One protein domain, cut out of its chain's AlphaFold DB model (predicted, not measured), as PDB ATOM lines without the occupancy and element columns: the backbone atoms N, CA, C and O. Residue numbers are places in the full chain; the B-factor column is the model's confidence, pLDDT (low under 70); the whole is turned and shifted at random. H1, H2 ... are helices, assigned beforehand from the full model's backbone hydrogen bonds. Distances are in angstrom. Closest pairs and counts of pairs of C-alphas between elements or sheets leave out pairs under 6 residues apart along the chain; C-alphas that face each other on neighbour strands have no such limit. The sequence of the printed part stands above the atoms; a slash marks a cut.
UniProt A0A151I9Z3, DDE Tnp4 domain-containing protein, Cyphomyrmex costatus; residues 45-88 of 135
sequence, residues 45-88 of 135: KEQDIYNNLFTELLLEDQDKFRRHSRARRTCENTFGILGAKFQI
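Overview. This is residues 45 to 88 of the 135 residues of the protein "DDE Tnp4 domain-containing protein" of Cyphomyrmex costatus (UniProt A0A151I9Z3). One long helix, H2, forms the long arm of a lopsided V, and a short helix, H1, folds back beside its beginning as the short arm. The two make a helical hairpin that meets near the corner; residues 70 to 88 of the long side and the leading tail, residues 45 to 53, stick out free. The printed part has 44 residues with two named helices, H1 then H2 along the chain, and no named strand; the class is all helix. The whole is extended, with a radius of gyration of the C-alphas of 14.6 A, and its flat outline spans 43 by 22 by 10 A.

Along the chain. H2 covers residues 62 to 85 and is 34.7 A long from first to last C-alpha, from C-alpha 62 at (-38.008, 22.775, 37.552) to C-alpha 85 at (-59.822, 10.415, 13.600). H1 covers residues 53 to 60 and is 10.4 A long, beginning with C-alpha 53 at (-45.927, 32.251, 35.239).

Arrangement. H2 touches H1 with residues 64 to 65 alone. The closest C-alphas of the two helices are those of Leu 58 and Phe 65, 5.5 A apart. Their lines stand at a steep tilt of 40 degrees, and they run opposite ways. Their centres are 18.5 A apart. In H1 and H2 every O i to N i+4 pair is within hydrogen-bond range.

Size, cuts and confidence. The two C-alphas farthest apart are those of Glu 46 and Lys 85, at 43.9 A. The printed part has no cut. The link from H1 to H2, one residue, is tight. The mean pLDDT of the printed part is 80.3, and residues 45 to 52 are under 70.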
ATOM      1  N   LYS A  45     -50.139  39.182  42.251       62.38
ATOM      2  CA  LYS A  45     -50.724  40.526  42.102       62.38
ATOM      3  C   LYS A  45     -49.754  41.558  41.509       62.38
ATOM      4  O   LYS A  45     -50.228  42.585  41.047       62.38
ATOM      5  N   GLU A  46     -48.446  41.306  41.542       65.44
ATOM      6  CA  GLU A  46     -47.412  42.250  41.084       65.44
ATOM      7  C   GLU A  46     -46.935  41.994  39.650       65.44
ATOM      8  O   GLU A  46     -46.314  42.873  39.060       65.44
ATOM      9  N   GLN A  47     -47.209  40.818  39.077       57.03
ATOM     10  CA  GLN A  47     -46.757  40.456  37.734       57.03
ATOM     11  C   GLN A  47     -47.932  40.130  36.809       57.03
ATOM     12  O   GLN A  47     -48.856  39.415  37.200       57.03
ATOM     13  N   ASP A  48     -47.879  40.634  35.572       57.06
ATOM     14  CA  ASP A  48     -48.865  40.324  34.538       57.06
ATOM     15  C   ASP A  48     -48.968  38.808  34.281       57.06
ATOM     16  O   ASP A  48     -47.984  38.072  34.183       57.06
ATOM     17  N   ILE A  49     -50.214  38.348  34.170       57.66
ATOM     18  CA  ILE A  49     -50.697  37.041  34.652       57.66
ATOM     19  C   ILE A  49     -50.162  35.816  33.881       57.66
ATOM     20  O   ILE A  49     -50.157  34.707  34.419       57.66
ATOM     21  N   TYR A  50     -49.710  35.981  32.634       54.81
ATOM     22  CA  TYR A  50     -49.472  34.843  31.733       54.81
ATOM     23  C   TYR A  50     -48.019  34.669  31.283       54.81
ATOM     24  O   TYR A  50     -47.550  33.535  31.201       54.81
ATOM     25  N   ASN A  51     -47.287  35.757  31.033       57.16
ATOM     26  CA  ASN A  51     -45.953  35.667  30.424       57.16
ATOM     27  C   ASN A  51     -44.874  35.234  31.423       57.16
ATOM     28  O   ASN A  51     -43.925  34.544  31.051       57.16
ATOM     29  N   ASN A  52     -45.054  35.561  32.704       68.00
ATOM     30  CA  ASN A  52     -44.051  35.265  33.722       68.00
ATOM     31  C   ASN A  52     -44.333  33.965  34.476       68.00
ATOM     32  O   ASN A  52     -43.408  33.393  35.032       68.00
ATOM     33  N   LEU A  53     -45.558  33.423  34.436       72.50
ATOM     34  CA  LEU A  53     -45.927  32.251  35.239       72.50
ATOM     35  C   LEU A  53     -45.117  30.995  34.881       72.50
ATOM     36  O   LEU A  53     -44.676  30.270  35.771       72.50
ATOM     37  N   PHE A  54     -44.917  30.719  33.589       71.31
ATOM     38  CA  PHE A  54     -44.109  29.575  33.152       71.31
ATOM     39  C   PHE A  54     -42.617  29.794  33.423       71.31
ATOM     40  O   PHE A  54     -41.936  28.851  33.818       71.31
ATOM     41  N   THR A  55     -42.131  31.026  33.261       73.56
ATOM     42  CA  THR A  55     -40.744  31.421  33.549       73.56
ATOM     43  C   THR A  55     -40.440  31.328  35.046       73.56
ATOM     44  O   THR A  55     -39.441  30.736  35.436       73.56
ATOM     45  N   GLU A  56     -41.334  31.816  35.903       73.00
ATOM     46  CA  GLU A  56     -41.250  31.690  37.360       73.00
ATOM     47  C   GLU A  56     -41.325  30.228  37.802       73.00
ATOM     48  O   GLU A  56     -40.521  29.792  38.623       73.00
ATOM     49  N   LEU A  57     -42.244  29.440  37.229       78.25
ATOM     50  CA  LEU A  57     -42.353  28.015  37.538       78.25
ATOM     51  C   LEU A  57     -41.084  27.257  37.125       78.25
ATOM     52  O   LEU A  57     -40.649  26.366  37.850       78.25
ATOM     53  N   LEU A  58     -40.476  27.618  35.992       79.44
ATOM     54  CA  LEU A  58     -39.209  27.055  35.533       79.44
ATOM     55  C   LEU A  58     -38.047  27.418  36.469       79.44
ATOM     56  O   LEU A  58     -37.200  26.567  36.734       79.44
ATOM     57  N   LEU A  59     -37.988  28.658  36.957       78.75
ATOM     58  CA  LEU A  59     -36.887  29.147  37.792       78.75
ATOM     59  C   LEU A  59     -36.987  28.680  39.250       78.75
ATOM     60  O   LEU A  59     -35.964  28.364  39.851       78.75
ATOM     61  N   GLU A  60     -38.190  28.607  39.821       78.25
ATOM     62  CA  GLU A  60     -38.376  28.201  41.218       78.25
ATOM     63  C   GLU A  60     -38.543  26.688  41.416       78.25
ATOM     64  O   GLU A  60     -38.124  26.158  42.446       78.25
ATOM     65  N   ASP A  61     -39.184  25.982  40.475       83.31
ATOM     66  CA  ASP A  61     -39.509  24.555  40.611       83.31
ATOM     67  C   ASP A  61     -39.503  23.825  39.253       83.31
ATOM     68  O   ASP A  61     -40.540  23.485  38.666       83.31
ATOM     69  N   GLN A  62     -38.288  23.541  38.775       82.75
ATOM     70  CA  GLN A  62     -38.008  22.775  37.552       82.75
ATOM     71  C   GLN A  62     -38.783  21.448  37.484       82.75
ATOM     72  O   GLN A  62     -39.231  21.036  36.411       82.75
ATOM     73  N   ASP A  63     -38.977  20.766  38.616       85.31
ATOM     74  CA  ASP A  63     -39.670  19.480  38.659       85.31
ATOM     75  C   ASP A  63     -41.168  19.616  38.402       85.31
ATOM     76  O   ASP A  63     -41.735  18.834  37.627       85.31
ATOM     77  N   LYS A  64     -41.827  20.611  39.005       83.75
ATOM     78  CA  LYS A  64     -43.234  20.905  38.705       83.75
ATOM     79  C   LYS A  64     -43.415  21.382  37.276       83.75
ATOM     80  O   LYS A  64     -44.343  20.912  36.617       83.75
ATOM     81  N   PHE A  65     -42.526  22.244  36.787       86.94
ATOM     82  CA  PHE A  65     -42.529  22.660  35.388       86.94
ATOM     83  C   PHE A  65     -42.436  21.443  34.460       86.94
ATOM     84  O   PHE A  65     -43.286  21.248  33.592       86.94
ATOM     85  N   ARG A  66     -41.467  20.549  34.695       87.75
ATOM     86  CA  ARG A  66     -41.277  19.321  33.912       87.75
ATOM     87  C   ARG A  66     -42.512  18.420  33.930       87.75
ATOM     88  O   ARG A  66     -42.890  17.890  32.886       87.75
ATOM     89  N   ARG A  67     -43.157  18.243  35.088       89.69
ATOM     90  CA  ARG A  67     -44.402  17.460  35.212       89.69
ATOM     91  C   ARG A  67     -45.551  18.096  34.430       89.69
ATOM     92  O   ARG A  67     -46.245  17.386  33.710       89.69
ATOM     93  N   HIS A  68     -45.722  19.411  34.536       87.31
ATOM     94  CA  HIS A  68     -46.758  20.142  33.811       87.31
ATOM     95  C   HIS A  68     -46.554  20.050  32.293       87.31
ATOM     96  O   HIS A  68     -47.477  19.689  31.566       87.31
ATOM     97  N   SER A  69     -45.329  20.276  31.819       88.94
ATOM     98  CA  SER A  69     -44.976  20.159  30.401       88.94
ATOM     99  C   SER A  69     -45.191  18.739  29.864       88.94
ATOM    100  O   SER A  69     -45.690  18.571  28.753       88.94
ATOM    101  N   ARG A  70     -44.890  17.698  30.658       87.56
ATOM    102  CA  ARG A  70     -45.193  16.299  30.295       87.56
ATOM    103  C   ARG A  70     -46.694  16.019  30.228       87.56
ATOM    104  O   ARG A  70     -47.138  15.363  29.287       87.56
ATOM    105  N   ALA A  71     -47.467  16.513  31.194       91.12
ATOM    106  CA  ALA A  71     -48.920  16.365  31.190       91.12
ATOM    107  C   ALA A  71     -49.529  17.033  29.949       91.12
ATOM    108  O   ALA A  71     -50.287  16.397  29.223       91.12
ATOM    109  N   ARG A  72     -49.109  18.266  29.643       90.00
ATOM    110  CA  ARG A  72     -49.533  18.995  28.445       90.00
ATOM    111  C   ARG A  72     -49.201  18.238  27.160       90.00
ATOM    112  O   ARG A  72     -50.098  18.028  26.355       90.00
ATOM    113  N   ARG A  73     -47.960  17.761  27.009       89.94
ATOM    114  CA  ARG A  73     -47.545  16.956  25.847       89.94
ATOM    115  C   ARG A  73     -48.393  15.695  25.687       89.94
ATOM    116  O   ARG A  73     -48.769  15.349  24.577       89.94
ATOM    117  N   THR A  74     -48.712  15.021  26.792       89.44
ATOM    118  CA  THR A  74     -49.574  13.830  26.765       89.44
ATOM    119  C   THR A  74     -50.968  14.190  26.257       89.44
ATOM    120  O   THR A  74     -51.454  13.548  25.332       89.44
ATOM    121  N   CYS A  75     -51.575  15.254  26.794       88.75
ATOM    122  CA  CYS A  75     -52.876  15.735  26.336       88.75
ATOM    123  C   CYS A  75     -52.848  16.131  24.851       88.75
ATOM    124  O   CYS A  75     -53.710  15.694  24.097       88.75
ATOM    125  N   GLU A  76     -51.862  16.920  24.419       88.62
ATOM    126  CA  GLU A  76     -51.711  17.359  23.024       88.62
ATOM    127  C   GLU A  76     -51.562  16.169  22.069       88.62
ATOM    128  O   GLU A  76     -52.255  16.118  21.055       88.62
ATOM    129  N   ASN A  77     -50.753  15.166  22.426       87.56
ATOM    130  CA  ASN A  77     -50.615  13.940  21.640       87.56
ATOM    131  C   ASN A  77     -51.944  13.173  21.541       87.56
ATOM    132  O   ASN A  77     -52.338  12.747  20.455       87.56
ATOM    133  N   THR A  78     -52.666  13.020  22.657       87.94
ATOM    134  CA  THR A  78     -53.978  12.357  22.667       87.94
ATOM    135  C   THR A  78     -54.992  13.102  21.796       87.94
ATOM    136  O   THR A  78     -55.652  12.481  20.962       87.94
ATOM    137  N   PHE A  79     -55.096  14.427  21.928       87.75
ATOM    138  CA  PHE A  79     -55.986  15.238  21.094       87.75
ATOM    139  C   PHE A  79     -55.556  15.266  19.624       87.75
ATOM    140  O   PHE A  79     -56.420  15.338  18.757       87.75
ATOM    141  N   GLY A  80     -54.262  15.137  19.320       87.88
ATOM    142  CA  GLY A  80     -53.761  14.985  17.954       87.88
ATOM    143  C   GLY A  80     -54.282  13.711  17.287       87.88
ATOM    144  O   GLY A  80     -54.838  13.764  16.189       87.88
ATOM    145  N   ILE A  81     -54.203  12.572  17.985       86.31
ATOM    146  CA  ILE A  81     -54.763  11.297  17.507       86.31
ATOM    147  C   ILE A  81     -56.283  11.409  17.350       86.31
ATOM    148  O   ILE A  81     -56.836  11.036  16.312       86.31
ATOM    149  N   LEU A  82     -56.969  11.953  18.358       88.31
ATOM    150  CA  LEU A  82     -58.420  12.119  18.318       88.31
ATOM    151  C   LEU A  82     -58.863  13.084  17.209       88.31
ATOM    152  O   LEU A  82     -59.854  12.796  16.552       88.31
ATOM    153  N   GLY A  83     -58.141  14.170  16.931       88.62
ATOM    154  CA  GLY A  83     -58.454  15.119  15.854       88.62
ATOM    155  C   GLY A  83     -58.119  14.619  14.448       88.62
ATOM    156  O   GLY A  83     -58.747  15.033  13.465       88.62
ATOM    157  N   ALA A  84     -57.176  13.681  14.330       86.06
ATOM    158  CA  ALA A  84     -56.940  12.959  13.086       86.06
ATOM    159  C   ALA A  84     -58.111  12.019  12.745       86.06
ATOM    160  O   ALA A  84     -58.443  11.872  11.569       86.06
ATOM    161  N   LYS A  85     -58.752  11.419  13.761       85.62
ATOM    162  CA  LYS A  85     -59.822  10.415  13.600       85.62
ATOM    163  C   LYS A  85     -61.235  10.991  13.646       85.62
ATOM    164  O   LYS A  85     -62.082  10.595  12.852       85.62
ATOM    165  N   PHE A  86     -61.490  11.936  14.540       88.75
ATOM    166  CA  PHE A  86     -62.794  12.542  14.759       88.75
ATOM    167  C   PHE A  86     -62.750  14.020  14.369       88.75
ATOM    168  O   PHE A  86     -62.048  14.829  14.975       88.75
ATOM    169  N   GLN A  87     -63.550  14.393  13.368       87.06
ATOM    170  CA  GLN A  87     -63.611  15.772  12.871       87.06
ATOM    171  C   GLN A  87     -64.084  16.779  13.930       87.06
ATOM    172  O   GLN A  87     -63.759  17.959  13.829       87.06
ATOM    173  N   ILE A  88     -64.788  16.316  14.969       87.12
ATOM    174  CA  ILE A  88     -65.292  17.154  16.065       87.12
ATOM    175  C   ILE A  88     -64.184  17.900  16.825       87.12
ATOM    176  O   ILE A  88     -64.440  18.980  17.341       87.12
TER     177      ILE A  88